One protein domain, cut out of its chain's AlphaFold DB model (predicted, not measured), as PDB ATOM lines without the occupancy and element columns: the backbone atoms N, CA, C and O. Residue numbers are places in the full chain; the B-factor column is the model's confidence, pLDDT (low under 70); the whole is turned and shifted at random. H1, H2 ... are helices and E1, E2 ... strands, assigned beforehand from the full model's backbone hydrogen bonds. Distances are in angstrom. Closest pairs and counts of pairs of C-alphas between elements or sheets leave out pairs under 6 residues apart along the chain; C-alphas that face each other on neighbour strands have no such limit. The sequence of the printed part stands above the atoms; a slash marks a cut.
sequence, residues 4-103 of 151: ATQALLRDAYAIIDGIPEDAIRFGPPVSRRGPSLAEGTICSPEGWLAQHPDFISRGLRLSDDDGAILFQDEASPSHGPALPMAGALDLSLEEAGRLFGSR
ATOM      1  N   ALA A   4      37.035 -35.287  -6.499       90.44
ATOM      2  CA  ALA A   4      35.944 -35.662  -7.395       90.44
ATOM      3  C   ALA A   4      36.260 -35.304  -8.858       90.44
ATOM      4  O   ALA A   4      36.066 -36.134  -9.745       90.44
ATOM      5  N   THR A   5      36.827 -34.120  -9.112       92.44
ATOM      6  CA  THR A   5      37.343 -33.710 -10.427       92.44
ATOM      7  C   THR A   5      38.411 -34.687 -10.920       92.44
ATOM      8  O   THR A   5      38.388 -35.112 -12.074       92.44
ATOM      9  N   GLN A   6      39.338 -35.099 -10.046       92.44
ATOM     10  CA  GLN A   6      40.370 -36.069 -10.416       92.44
ATOM     11  C   GLN A   6      39.780 -37.441 -10.762       92.44
ATOM     12  O   GLN A   6      40.233 -38.067 -11.717       92.44
ATOM     13  N   ALA A   7      38.780 -37.915 -10.013       93.19
ATOM     14  CA  ALA A   7      38.085 -39.163 -10.325       93.19
ATOM     15  C   ALA A   7      37.431 -39.102 -11.714       93.19
ATOM     16  O   ALA A   7      37.657 -39.989 -12.532       93.19
ATOM     17  N   LEU A   8      36.747 -38.001 -12.035       94.12
ATOM     18  CA  LEU A   8      36.136 -37.797 -13.354       94.12
ATOM     19  C   LEU A   8      37.161 -37.755 -14.486       94.12
ATOM     20  O   LEU A   8      36.918 -38.296 -15.564       94.12
ATOM     21  N   LEU A   9      38.320 -37.137 -14.252       94.19
ATOM     22  CA  LEU A   9      39.420 -37.153 -15.213       94.19
ATOM     23  C   LEU A   9      40.006 -38.554 -15.403       94.19
ATOM     24  O   LEU A   9      40.367 -38.900 -16.527       94.19
ATOM     25  N   ARG A  10      40.092 -39.370 -14.347       94.31
ATOM     26  CA  ARG A  10      40.524 -40.774 -14.452       94.31
ATOM     27  C   ARG A  10      39.508 -41.614 -15.231       94.31
ATOM     28  O   ARG A  10      39.919 -42.416 -16.065       94.31
ATOM     29  N   ASP A  11      38.214 -41.382 -15.030       95.19
ATOM     30  CA  ASP A  11      37.156 -42.060 -15.787       95.19
ATOM     31  C   ASP A  11      37.198 -41.659 -17.267       95.19
ATOM     32  O   ASP A  11      37.234 -42.517 -18.151       95.19
ATOM     33  N   ALA A  12      37.298 -40.356 -17.552       95.31
ATOM     34  CA  ALA A  12      37.486 -39.852 -18.909       95.31
ATOM     35  C   ALA A  12      38.756 -40.430 -19.556       95.31
ATOM     36  O   ALA A  12      38.729 -40.830 -20.720       95.31
ATOM     37  N   TYR A  13      39.856 -40.517 -18.799       95.81
ATOM     38  CA  TYR A  13      41.097 -41.147 -19.247       95.81
ATOM     39  C   TYR A  13      40.866 -42.596 -19.667       95.81
ATOM     40  O   TYR A  13      41.245 -42.968 -20.774       95.81
ATOM     41  N   ALA A  14      40.229 -43.402 -18.815       95.88
ATOM     42  CA  ALA A  14      39.989 -44.817 -19.079       95.88
ATOM     43  C   ALA A  14      39.094 -45.036 -20.309       95.88
ATOM     44  O   ALA A  14      39.367 -45.923 -21.118       95.88
ATOM     45  N   ILE A  15      38.065 -44.200 -20.488       94.62
ATOM     46  CA  ILE A  15      37.180 -44.252 -21.659       94.62
ATOM     47  C   ILE A  15      37.978 -43.994 -22.935       94.62
ATOM     48  O   ILE A  15      37.938 -44.800 -23.861       94.62
ATOM     49  N   ILE A  16      38.732 -42.892 -22.984       94.75
ATOM     50  CA  ILE A  16      39.506 -42.527 -24.175       94.75
ATOM     51  C   ILE A  16      40.640 -43.525 -24.432       94.75
ATOM     52  O   ILE A  16      40.912 -43.861 -25.584       94.75
ATOM     53  N   ASP A  17      41.274 -44.054 -23.385       95.12
ATOM     54  CA  ASP A  17      42.296 -45.097 -23.504       95.12
ATOM     55  C   ASP A  17      41.739 -46.412 -24.078       95.12
ATOM     56  O   ASP A  17      42.437 -47.107 -24.817       95.12
ATOM     57  N   GLY A  18      40.462 -46.715 -23.844       92.69
ATOM     58  CA  GLY A  18      39.779 -47.871 -24.431       92.69
ATOM     59  C   GLY A  18      39.463 -47.753 -25.931       92.69
ATOM     60  O   GLY A  18      39.148 -48.758 -26.566       92.69
ATOM     61  N   ILE A  19      39.551 -46.557 -26.519       91.94
ATOM     62  CA  ILE A  19      39.170 -46.291 -27.918       91.94
ATOM     63  C   ILE A  19      40.390 -46.455 -28.840       91.94
ATOM     64  O   ILE A  19      41.491 -46.029 -28.478       91.94
ATOM     65  N   PRO A  20      40.253 -47.059 -30.034       91.56
ATOM     66  CA  PRO A  20      41.379 -47.229 -30.948       91.56
ATOM     67  C   PRO A  20      41.945 -45.881 -31.431       91.56
ATOM     68  O   PRO A  20      41.231 -44.886 -31.550       91.56
ATOM     69  N   GLU A  21      43.256 -45.831 -31.685       90.31
ATOM     70  CA  GLU A  21      43.967 -44.577 -31.992       90.31
ATOM     71  C   GLU A  21      43.444 -43.855 -33.239       90.31
ATOM     72  O   GLU A  21      43.432 -42.627 -33.279       90.31
ATOM     73  N   ASP A  22      43.011 -44.597 -34.253       89.12
ATOM     74  CA  ASP A  22      42.496 -44.067 -35.516       89.12
ATOM     75  C   ASP A  22      41.064 -43.517 -35.411       89.12
ATOM     76  O   ASP A  22      40.636 -42.757 -36.284       89.12
ATOM     77  N   ALA A  23      40.357 -43.835 -34.325       92.62
ATOM     78  CA  ALA A  23      39.025 -43.323 -34.019       92.62
ATOM     79  C   ALA A  23      39.039 -42.005 -33.226       92.62
ATOM     80  O   ALA A  23      37.977 -41.425 -32.982       92.62
ATOM     81  N   ILE A  24      40.216 -41.501 -32.833       91.62
ATOM     82  CA  ILE A  24      40.357 -40.229 -32.112       91.62
ATOM     83  C   ILE A  24      41.099 -39.211 -32.968       91.62
ATOM     84  O   ILE A  24      42.231 -39.441 -33.395       91.62
ATOM     85  N   ARG A  25      40.479 -38.046 -33.173       90.56
ATOM     86  CA  ARG A  25      41.060 -36.910 -33.899       90.56
ATOM     87  C   ARG A  25      40.669 -35.592 -33.247       90.56
ATOM     88  O   ARG A  25      39.485 -35.331 -33.081       90.56
ATOM     89  N   PHE A  26      41.643 -34.739 -32.926       88.06
ATOM     90  CA  PHE A  26      41.334 -33.362 -32.528       88.06
ATOM     91  C   PHE A  26      40.654 -32.613 -33.680       88.06
ATOM     92  O   PHE A  26      40.994 -32.823 -34.846       88.06
ATOM     93  N   GLY A  27      39.738 -31.704 -33.346       85.00
ATOM     94  CA  GLY A  27      38.982 -30.926 -34.322       85.00
ATOM     95  C   GLY A  27      37.484 -31.003 -34.035       85.00
ATOM     96  O   GLY A  27      37.097 -30.761 -32.896       85.00
ATOM     97  N   PRO A  28      36.632 -31.283 -35.037       85.00
ATOM     98  CA  PRO A  28      35.194 -31.303 -34.821       85.00
ATOM     99  C   PRO A  28      34.780 -32.468 -33.901       85.00
ATOM    100  O   PRO A  28      35.384 -33.545 -33.990       85.00
ATOM    101  N   PRO A  29      33.720 -32.289 -33.083       85.75
ATOM    102  CA  PRO A  29      33.198 -33.319 -32.181       85.75
ATOM    103  C   PRO A  29      32.992 -34.678 -32.852       85.75
ATOM    104  O   PRO A  29      33.425 -35.708 -32.334       85.75
ATOM    105  N   VAL A  30      32.413 -34.685 -34.053       90.19
ATOM    106  CA  VAL A  30      32.334 -35.863 -34.919       90.19
ATOM    107  C   VAL A  30      32.946 -35.519 -36.272       90.19
ATOM    108  O   VAL A  30      32.427 -34.703 -37.027       90.19
ATOM    109  N   SER A  31      34.072 -36.154 -36.599       86.44
ATOM    110  CA  SER A  31      34.732 -36.015 -37.906       86.44
ATOM    111  C   SER A  31      34.181 -37.000 -38.935       86.44
ATOM    112  O   SER A  31      34.163 -36.732 -40.137       86.44
ATOM    113  N   ARG A  32      33.765 -38.182 -38.474       88.44
ATOM    114  CA  ARG A  32      33.138 -39.220 -39.292       88.44
ATOM    115  C   ARG A  32      32.195 -40.021 -38.413       88.44
ATOM    116  O   ARG A  32      32.607 -40.478 -37.353       88.44
ATOM    117  N   ARG A  33      30.969 -40.248 -38.874       87.25
ATOM    118  CA  ARG A  33      30.043 -41.183 -38.235       87.25
ATOM    119  C   ARG A  33      30.025 -42.491 -39.013       87.25
ATOM    120  O   ARG A  33      29.813 -42.490 -40.225       87.25
ATOM    121  N   GLY A  34      30.313 -43.584 -38.321       84.44
ATOM    122  CA  GLY A  34      30.224 -44.926 -38.873       84.44
ATOM    123  C   GLY A  34      28.881 -45.595 -38.559       84.44
ATOM    124  O   GLY A  34      28.043 -45.002 -37.877       84.44
ATOM    125  N   PRO A  35      28.650 -46.825 -39.054       81.62
ATOM    126  CA  PRO A  35      27.439 -47.597 -38.752       81.62
ATOM    127  C   PRO A  35      27.266 -47.892 -37.256       81.62
ATOM    128  O   PRO A  35      26.143 -48.106 -36.802       81.62
ATOM    129  N   SER A  36      28.357 -47.891 -36.489       80.00
ATOM    130  CA  SER A  36      28.337 -47.996 -35.034       80.00
ATOM    131  C   SER A  36      29.474 -47.168 -34.422       80.00
ATOM    132  O   SER A  36      30.382 -46.711 -35.121       80.00
ATOM    133  N   LEU A  37      29.448 -46.970 -33.101       76.00
ATOM    134  CA  LEU A  37      30.576 -46.358 -32.389       76.00
ATOM    135  C   LEU A  37      31.854 -47.197 -32.570       76.00
ATOM    136  O   LEU A  37      32.920 -46.656 -32.830       76.00
ATOM    137  N   ALA A  38      31.741 -48.523 -32.521       72.75
ATOM    138  CA  ALA A  38      32.885 -49.421 -32.668       72.75
ATOM    139  C   ALA A  38      33.419 -49.518 -34.110       72.75
ATOM    140  O   ALA A  38      34.529 -50.002 -34.317       72.75
ATOM    141  N   GLU A  39      32.651 -49.073 -35.108       78.75
ATOM    142  CA  GLU A  39      32.982 -49.264 -36.517       78.75
ATOM    143  C   GLU A  39      32.916 -47.945 -37.279       78.75
ATOM    144  O   GLU A  39      31.840 -47.454 -37.601       78.75
ATOM    145  N   GLY A  40      34.078 -47.389 -37.626       81.69
ATOM    146  CA  GLY A  40      34.191 -46.279 -38.579       81.69
ATOM    147  C   GLY A  40      33.814 -44.892 -38.047       81.69
ATOM    148  O   GLY A  40      33.872 -43.931 -38.818       81.69
ATOM    149  N   THR A  41      33.459 -44.774 -36.765       88.75
ATOM    150  CA  THR A  41      33.250 -43.482 -36.099       88.75
ATOM    151  C   THR A  41      34.591 -42.873 -35.683       88.75
ATOM    152  O   THR A  41      35.426 -43.546 -35.086       88.75
ATOM    153  N   ILE A  42      34.803 -41.599 -36.018       91.38
ATOM    154  CA  ILE A  42      35.991 -40.816 -35.665       91.38
ATOM    155  C   ILE A  42      35.518 -39.522 -35.008       91.38
ATOM    156  O   ILE A  42      34.850 -38.707 -35.652       91.38
ATOM    157  N   CYS A  43      35.899 -39.324 -33.752       92.69
ATOM    158  CA  CYS A  43      35.493 -38.186 -32.932       92.69
ATOM    159  C   CYS A  43      36.692 -37.561 -32.224       92.69
ATOM    160  O   CYS A  43      37.737 -38.196 -32.053       92.69
ATOM    161  N   SER A  44      36.535 -36.320 -31.780       92.31
ATOM    162  CA  SER A  44      37.454 -35.740 -30.806       92.31
ATOM    163  C   SER A  44      37.241 -36.358 -29.418       92.31
ATOM    164  O   SER A  44      36.221 -37.020 -29.192       92.31
ATOM    165  N   PRO A  45      38.192 -36.199 -28.475       93.94
ATOM    166  CA  PRO A  45      38.034 -36.724 -27.119       93.94
ATOM    167  C   PRO A  45      36.723 -36.270 -26.460       93.94
ATOM    168  O   PRO A  45      35.982 -37.087 -25.922       93.94
ATOM    169  N   GLU A  46      36.376 -34.990 -26.572       94.00
ATOM    170  CA  GLU A  46      35.108 -34.449 -26.082       94.00
ATOM    171  C   GLU A  46      33.886 -35.031 -26.806       94.00
ATOM    172  O   GLU A  46      32.872 -35.297 -26.165       94.00
ATOM    173  N   GLY A  47      33.980 -35.300 -28.113       93.44
ATOM    174  CA  GLY A  47      32.904 -35.934 -28.875       93.44
ATOM    175  C   GLY A  47      32.660 -37.378 -28.445       93.44
ATOM    176  O   GLY A  47      31.515 -37.827 -28.386       93.44
ATOM    177  N   TRP A  48      33.717 -38.105 -28.083       94.31
ATOM    178  CA  TRP A  48      33.603 -39.438 -27.494       94.31
ATOM    179  C   TRP A  48      32.964 -39.409 -26.108       94.31
ATOM    180  O   TRP A  48      32.053 -40.191 -25.838       94.31
ATOM    181  N   LEU A  49      33.375 -38.471 -25.254       94.69
ATOM    182  CA  LEU A  49      32.783 -38.309 -23.925       94.69
ATOM    183  C   LEU A  49      31.306 -37.907 -24.014       94.69
ATOM    184  O   LEU A  49      30.484 -38.468 -23.301       94.69
ATOM    185  N   ALA A  50      30.931 -37.029 -24.945       93.44
ATOM    186  CA  ALA A  50      29.540 -36.618 -25.164       93.44
ATOM    187  C   ALA A  50      28.617 -37.745 -25.669       93.44
ATOM    188  O   ALA A  50      27.397 -37.591 -25.663       93.44
ATOM    189  N   GLN A  51      29.186 -38.877 -26.089       91.94
ATOM    190  CA  GLN A  51      28.458 -40.088 -26.481       91.94
ATOM    191  C   GLN A  51      28.475 -41.169 -25.386       91.94
ATOM    192  O   GLN A  51      27.774 -42.174 -25.508       91.94
ATOM    193  N   HIS A  52      29.248 -40.984 -24.311       92.81
ATOM    194  CA  HIS A  52      29.367 -41.955 -23.228       92.81
ATOM    195  C   HIS A  52      28.212 -41.812 -22.216       92.81
ATOM    196  O   HIS A  52      27.937 -40.695 -21.765       92.81
ATOM    197  N   PRO A  53      27.548 -42.907 -21.791       91.62
ATOM    198  CA  PRO A  53      26.351 -42.847 -20.940       91.62
ATOM    199  C   PRO A  53      26.557 -42.104 -19.612       91.62
ATOM    200  O   PRO A  53      25.673 -41.357 -19.183       91.62
ATOM    201  N   ASP A  54      27.724 -42.252 -18.986       91.31
ATOM    202  CA  ASP A  54      28.020 -41.590 -17.708       91.31
ATOM    203  C   ASP A  54      28.104 -40.066 -17.853       91.31
ATOM    204  O   ASP A  54      27.600 -39.321 -17.017       91.31
ATOM    205  N   PHE A  55      28.676 -39.587 -18.957       93.00
ATOM    206  CA  PHE A  55      28.797 -38.161 -19.245       93.00
ATOM    207  C   PHE A  55      27.484 -37.571 -19.769       93.00
ATOM    208  O   PHE A  55      27.127 -36.452 -19.397       93.00
ATOM    209  N   ILE A  56      26.699 -38.353 -20.518       93.19
ATOM    210  CA  ILE A  56      25.325 -37.998 -20.900       93.19
ATOM    211  C   ILE A  56      24.449 -37.785 -19.667       93.19
ATOM    212  O   ILE A  56      23.699 -36.810 -19.595       93.19
ATOM    213  N   SER A  57      24.574 -38.658 -18.668       91.75
ATOM    214  CA  SER A  57      23.827 -38.549 -17.409       91.75
ATOM    215  C   SER A  57      24.205 -37.301 -16.602       91.75
ATOM    216  O   SER A  57      23.407 -36.823 -15.800       91.75
ATOM    217  N   ARG A  58      25.395 -36.741 -16.844       90.88
ATOM    218  CA  ARG A  58      25.867 -35.474 -16.261       90.88
ATOM    219  C   ARG A  58      25.466 -34.242 -17.079       90.88
ATOM    220  O   ARG A  58      25.753 -33.129 -16.657       90.88
ATOM    221  N   GLY A  59      24.802 -34.428 -18.219       91.25
ATOM    222  CA  GLY A  59      24.319 -33.347 -19.076       91.25
ATOM    223  C   GLY A  59      25.197 -33.047 -20.291       91.25
ATOM    224  O   GLY A  59      24.897 -32.087 -20.993       91.25
ATOM    225  N   LEU A  60      26.245 -33.836 -20.560       93.25
ATOM    226  CA  LEU A  60      27.071 -33.678 -21.759       93.25
ATOM    227  C   LEU A  60      26.403 -34.348 -22.965       93.25
ATOM    228  O   LEU A  60      26.060 -35.525 -22.902       93.25
ATOM    229  N   ARG A  61      26.224 -33.634 -24.075       93.06
ATOM    230  CA  ARG A  61      25.614 -34.187 -25.296       93.06
ATOM    231  C   ARG A  61      26.261 -33.618 -26.551       93.06
ATOM    232  O   ARG A  61      26.888 -32.563 -26.512       93.06
ATOM    233  N   LEU A  62      26.094 -34.322 -27.665       90.75
ATOM    234  CA  LEU A  62      26.307 -33.751 -28.993       90.75
ATOM    235  C   LEU A  62      25.074 -32.946 -29.409       90.75
ATOM    236  O   LEU A  62      23.954 -33.294 -29.030       90.75
ATOM    237  N   SER A  63      25.281 -31.892 -30.193       90.44
ATOM    238  CA  SER A  63      24.194 -31.244 -30.926       90.44
ATOM    239  C   SER A  63      23.584 -32.190 -31.964       90.44
ATOM    240  O   SER A  63      24.215 -33.163 -32.378       90.44
ATOM    241  N   ASP A  64      22.361 -31.897 -32.414       85.88
ATOM    242  CA  ASP A  64      21.637 -32.735 -33.386       85.88
ATOM    243  C   ASP A  64      22.375 -32.903 -34.726       85.88
ATOM    244  O   ASP A  64      22.184 -33.893 -35.430       85.88
ATOM    245  N   ASP A  65      23.213 -31.930 -35.088       87.06
ATOM    246  CA  ASP A  65      24.056 -31.934 -36.286       87.06
ATOM    247  C   ASP A  65      25.468 -32.494 -36.039       87.06
ATOM    248  O   ASP A  65      26.309 -32.438 -36.935       87.06
ATOM    249  N   ASP A  66      25.741 -33.005 -34.834       87.31
ATOM    250  CA  ASP A  66      27.040 -33.508 -34.372       87.31
ATOM    251  C   ASP A  66      28.194 -32.478 -34.413       87.31
ATOM    252  O   ASP A  66      29.367 -32.826 -34.232       87.31
ATOM    253  N   GLY A  67      27.880 -31.203 -34.655       85.12
ATOM    254  CA  GLY A  67      28.855 -30.133 -34.862       85.12
ATOM    255  C   GLY A  67      29.375 -29.490 -33.577       85.12
ATOM    256  O   GLY A  67      30.426 -28.845 -33.598       85.12
ATOM    257  N   ALA A  68      28.671 -29.659 -32.455       88.75
ATOM    258  CA  ALA A  68      28.985 -29.009 -31.189       88.75
ATOM    259  C   ALA A  68      28.816 -29.940 -29.983       88.75
ATOM    260  O   ALA A  68      28.032 -30.888 -29.992       88.75
ATOM    261  N   ILE A  69      29.550 -29.616 -28.917       91.44
ATOM    262  CA  ILE A  69      29.350 -30.188 -27.585       91.44
ATOM    263  C   ILE A  69      28.424 -29.261 -26.801       91.44
ATOM    264  O   ILE A  69      28.636 -28.046 -26.773       91.44
ATOM    265  N   LEU A  70      27.429 -29.848 -26.147       92.44
ATOM    266  CA  LEU A  70      26.458 -29.180 -25.293       92.44
ATOM    267  C   LEU A  70      26.637 -29.647 -23.851       92.44
ATOM    268  O   LEU A  70      26.909 -30.824 -23.608       92.44
ATOM    269  N   PHE A  71      26.429 -28.743 -22.898       92.75
ATOM    270  CA  PHE A  71      26.295 -29.087 -21.486       92.75
ATOM    271  C   PHE A  71      24.986 -28.514 -20.957       92.75
ATOM    272  O   PHE A  71      24.763 -27.315 -21.071       92.75
ATOM    273  N   GLN A  72      24.116 -29.373 -20.418       90.75
ATOM    274  CA  GLN A  72      22.761 -28.998 -19.976       90.75
ATOM    275  C   GLN A  72      21.962 -28.269 -21.076       90.75
ATOM    276  O   GLN A  72      21.294 -27.275 -20.818       90.75
ATOM    277  N   ASP A  73      22.070 -28.768 -22.313       84.06
ATOM    278  CA  ASP A  73      21.443 -28.213 -23.524       84.06
ATOM    279  C   ASP A  73      21.946 -26.815 -23.944       84.06
ATOM    280  O   ASP A  73      21.406 -26.203 -24.867       84.06
ATOM    281  N   GLU A  74      23.036 -26.329 -23.340       82.69
ATOM    282  CA  GLU A  74      23.673 -25.066 -23.709       82.69
ATOM    283  C   GLU A  74      24.938 -25.292 -24.551       82.69
ATOM    284  O   GLU A  74      25.857 -26.025 -24.171       82.69
ATOM    285  N   ALA A  75      24.993 -24.623 -25.708       75.88
ATOM    286  CA  ALA A  75      26.189 -24.517 -26.538       75.88
ATOM    287  C   ALA A  75      26.932 -23.217 -26.221       75.88
ATOM    288  O   ALA A  75      26.312 -22.176 -26.007       75.88
ATOM    289  N   SER A  76      28.262 -23.229 -26.310       72.00
ATOM    290  CA  SER A  76      29.057 -21.999 -26.241       72.00
ATOM    291  C   SER A  76      29.904 -21.819 -27.498       72.00
ATOM    292  O   SER A  76      31.077 -22.209 -27.512       72.00
ATOM    293  N   PRO A  77      29.358 -21.176 -28.549       69.00
ATOM    294  CA  PRO A  77      30.089 -20.964 -29.797       69.00
ATOM    295  C   PRO A  77      31.389 -20.169 -29.591       69.00
ATOM    296  O   PRO A  77      32.365 -20.399 -30.296       69.00
ATOM    297  N   SER A  78      31.442 -19.284 -28.588       71.12
ATOM    298  CA  SER A  78      32.604 -18.425 -28.310       71.12
ATOM    299  C   SER A  78      33.772 -19.132 -27.612       71.12
ATOM    300  O   SER A  78      34.895 -18.645 -27.679       71.12
ATOM    301  N   HIS A  79      33.521 -20.253 -26.931       67.81
ATOM    302  CA  HIS A  79      34.534 -20.962 -26.128       67.81
ATOM    303  C   HIS A  79      34.802 -22.387 -26.628       67.81
ATOM    304  O   HIS A  79      35.588 -23.117 -26.021       67.81
ATOM    305  N   GLY A  80      34.154 -22.788 -27.726       82.06
ATOM    306  CA  GLY A  80      34.261 -24.135 -28.273       82.06
ATOM    307  C   GLY A  80      33.916 -25.210 -27.229       82.06
ATOM    308  O   GLY A  80      33.102 -24.963 -26.335       82.06
ATOM    309  N   PRO A  81      34.538 -26.399 -27.303       86.56
ATOM    310  CA  PRO A  81      34.250 -27.489 -26.375       86.56
ATOM    311  C   PRO A  81      34.781 -27.255 -24.954       86.56
ATOM    312  O   PRO A  81      34.374 -27.954 -24.033       86.56
ATOM    313  N   ALA A  82      35.652 -26.266 -24.724       89.69
ATOM    314  CA  ALA A  82      36.257 -26.053 -23.410       89.69
ATOM    315  C   ALA A  82      35.219 -25.706 -22.329       89.69
ATOM    316  O   ALA A  82      35.293 -26.235 -21.224       89.69
ATOM    317  N   LEU A  83      34.226 -24.865 -22.635       90.06
ATOM    318  CA  LEU A  83      33.198 -24.488 -21.657       90.06
ATOM    319  C   LEU A  83      32.273 -25.653 -21.250       90.06
ATOM    320  O   LEU A  83      32.144 -25.892 -20.049       90.06
ATOM    321  N   PRO A  84      31.648 -26.407 -22.178       91.50
ATOM    322  CA  PRO A  84      30.809 -27.536 -21.783       91.50
ATOM    323  C   PRO A  84      31.612 -28.632 -21.069       91.50
ATOM    324  O   PRO A  84      31.120 -29.226 -20.110       91.50
ATOM    325  N   MET A  85      32.873 -28.855 -21.459       93.31
ATOM    326  CA  MET A  85      33.744 -29.809 -20.768       93.31
ATOM    327  C   MET A  85      34.148 -29.337 -19.367       93.31
ATOM    328  O   MET A  85      34.227 -30.168 -18.463       93.31
ATOM    329  N   ALA A  86      34.347 -28.031 -19.160       92.62
ATOM    330  CA  ALA A  86      34.589 -27.463 -17.835       92.62
ATOM    331  C   ALA A  86      33.432 -27.770 -16.875       92.62
ATOM    332  O   ALA A  86      33.663 -28.257 -15.771       92.62
ATOM    333  N   GLY A  87      32.189 -27.582 -17.329       90.25
ATOM    334  CA  GLY A  87      30.998 -27.916 -16.546       90.25
ATOM    335  C   GLY A  87      30.846 -29.418 -16.286       90.25
ATOM    336  O   GLY A  87      30.575 -29.830 -15.159       90.25
ATOM    337  N   ALA A  88      31.062 -30.256 -17.301       91.69
ATOM    338  CA  ALA A  88      30.880 -31.702 -17.168       91.69
ATOM    339  C   ALA A  88      31.912 -32.366 -16.243       91.69
ATOM    340  O   ALA A  88      31.565 -33.292 -15.495       91.69
ATOM    341  N   LEU A  89      33.163 -31.897 -16.291       91.88
ATOM    342  CA  LEU A  89      34.292 -32.447 -15.539       91.88
ATOM    343  C   LEU A  89      34.595 -31.702 -14.234       91.88
ATOM    344  O   LEU A  89      35.464 -32.158 -13.502       91.88
ATOM    345  N   ASP A  90      33.892 -30.607 -13.929       91.75
ATOM    346  CA  ASP A  90      34.198 -29.728 -12.788       91.75
ATOM    347  C   ASP A  90      35.638 -29.178 -12.847       91.75
ATOM    348  O   ASP A  90      36.402 -29.233 -11.881       91.75
ATOM    349  N   LEU A  91      36.029 -28.698 -14.032       92.31
ATOM    350  CA  LEU A  91      37.328 -28.073 -14.299       92.31
ATOM    351  C   LEU A  91      37.184 -26.556 -14.395       92.31
ATOM    352  O   LEU A  91      36.134 -26.033 -14.771       92.31
ATOM    353  N   SER A  92      38.279 -25.832 -14.163       91.88
ATOM    354  CA  SER A  92      38.357 -24.448 -14.628       91.88
ATOM    355  C   SER A  92      38.332 -24.394 -16.161       91.88
ATOM    356  O   SER A  92      38.776 -25.315 -16.852       91.88
ATOM    357  N   LEU A  93      37.852 -23.277 -16.717       90.44
ATOM    358  CA  LEU A  93      37.850 -23.066 -18.167       90.44
ATOM    359  C   LEU A  93      39.266 -23.145 -18.764       90.44
ATOM    360  O   LEU A  93      39.438 -23.593 -19.894       90.44
ATOM    361  N   GLU A  94      40.282 -22.746 -17.998       89.69
ATOM    362  CA  GLU A  94      41.680 -22.848 -18.407       89.69
ATOM    363  C   GLU A  94      42.149 -24.307 -18.490       89.69
ATOM    364  O   GLU A  94      42.722 -24.710 -19.501       89.69
ATOM    365  N   GLU A  95      41.871 -25.124 -17.467       91.31
ATOM    366  CA  GLU A  95      42.183 -26.560 -17.477       91.31
ATOM    367  C   GLU A  95      41.459 -27.271 -18.624       91.31
ATOM    368  O   GLU A  95      42.079 -28.015 -19.386       91.31
ATOM    369  N   ALA A  96      40.169 -26.984 -18.815       91.94
ATOM    370  CA  ALA A  96      39.406 -27.530 -19.930       91.94
ATOM    371  C   ALA A  96      39.967 -27.070 -21.288       91.94
ATOM    372  O   ALA A  96      40.073 -27.876 -22.210       91.94
ATOM    373  N   GLY A  97      40.409 -25.814 -21.408       89.44
ATOM    374  CA  GLY A  97      41.077 -25.299 -22.606       89.44
ATOM    375  C   GLY A  97      42.401 -26.007 -22.913       89.44
ATOM    376  O   GLY A  97      42.701 -26.276 -24.075       89.44
ATOM    377  N   ARG A  98      43.171 -26.385 -21.884       88.19
ATOM    378  CA  ARG A  98      44.412 -27.167 -22.038       88.19
ATOM    379  C   ARG A  98      44.153 -28.620 -22.454       88.19
ATOM    380  O   ARG A  98      44.989 -29.220 -23.126       88.19
ATOM    381  N   LEU A  99      43.018 -29.205 -22.071       89.88
ATOM    382  CA  LEU A  99      42.677 -30.586 -22.434       89.88
ATOM    383  C   LEU A  99      41.988 -30.688 -23.800       89.88
ATOM    384  O   LEU A  99      42.378 -31.525 -24.614       89.88
ATOM    385  N   PHE A 100      41.005 -29.824 -24.055       89.19
ATOM    386  CA  PHE A 100      40.075 -29.907 -25.191       89.19
ATOM    387  C   PHE A 100      40.251 -28.772 -26.211       89.19
ATOM    388  O   PHE A 100      39.406 -28.569 -27.079       89.19
ATOM    389  N   GLY A 101      41.333 -27.999 -26.111       81.50
ATOM    390  CA  GLY A 101      41.689 -27.005 -27.120       81.50
ATOM    391  C   GLY A 101      42.031 -27.622 -28.482       81.50
ATOM    392  O   GLY A 101      42.102 -28.841 -28.656       81.50
ATOM    393  N   SER A 102      42.313 -26.769 -29.469       74.38
ATOM    394  CA  SER A 102      42.789 -27.221 -30.780       74.38
ATOM    395  C   SER A 102      44.232 -27.728 -30.710       74.38
ATOM    396  O   SER A 102      45.062 -27.178 -29.988       74.38
ATOM    397  N   ARG A 103      44.576 -28.745 -31.515       74.12
ATOM    398  CA  ARG A 103      45.937 -29.323 -31.569       74.12
ATOM    399  C   ARG A 103      47.039 -28.260 -31.719       74.12
ATOM    400  O   ARG A 103      48.125 -28.430 -31.172       74.12
TER     401      ARG A 103
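What this domain is: This is residues 4 to 103 of the 151 residues of an uncharacterized protein of Noviherbaspirillum humi (UniProt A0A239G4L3). A short helix, H2, sits in the middle of a compact cluster, with the long helix H1 along one side, the small two-stranded hairpin E2 E3 on another, and H4 packed on both the hairpin and H5, which crosses it at nearly a right angle. Short H3 lies beside E2, and E1 with the loop after it, residues 33 to 41, lies at one end of the longest axis. The printed part has 100 residues with five named helices and three named strands, in the order H1 E1 H2 H3 E2 E3 H4 H5. The class is mostly helix, with under half of the residues in named elements; the sheet, order E2 - E3, is antiparallel. The whole is compact, with a radius of gyration of the C-alphas of 12.3 A and spans of 34 by 27 by 27 A.

How they stand to each other: E2, residues 60 to 62, and E3, residues 69 to 71, form an antiparallel hairpin with 146 degrees between their directions; N 61 and O 70 are 2.9 A apart and N 70 and O 61 2.8 A, both within hydrogen-bond range. H4, residues 82 to 89, comes closest to E3 at the C-alphas of Phe 71 and Pro 84, 4.8 A apart. H4 touches H5, residues 93 to 100, about perpendicular at 87 degrees, the closest C-alphas being those of Ala 82 and Ala 96, 4.9 A apart. H1, residues 4 to 17, touches H2, residues 45 to 49, with residues 12 to 16 alone; the closest C-alphas, of Ile 16 and Pro 45, are 6.7 A apart. With residues 5 to 9 alone H1 only just touches H4, with 3 pairs of C-alphas within 8 A, the closest those of Leu 8 and Leu 89 at 6.1 A. H3, residues 53 to 57, is close to but not clearly touching H2, with the C-alphas of Leu 49 and Phe 55 6.1 A apart. E1, residues 30 to 32, pairs with no named strand; it forms a short antiparallel pairing with residues 42 to 43. H1 and H5 are apart. In H1, H2, H3, H4 and H5 every O i to N i+4 pair is within hydrogen-bond range.

Where its parts are: H1 begins at C-alpha 4, (35.944, -35.662, -7.395), and measures 19.7 A. H4 measures 10.3 A and H5 10.1 A, ending at C-alpha 100, (40.075, -29.907, -25.191). H2 begins at C-alpha 45, (38.034, -36.724, -27.119). H2, H3, E1, E2 and E3 are shorter, with E2 7.3 A and E3 6.9 A long.

The domain as a whole: The C-alphas of Pro 35 and Ser 92, the two farthest apart, are 35.2 A apart. The printed part has no cut. The links H1 to E1 and E1 to H2 are long, 12 residues each. The mean pLDDT of the printed part is 88.7, and residues 77 and 79 are under 70.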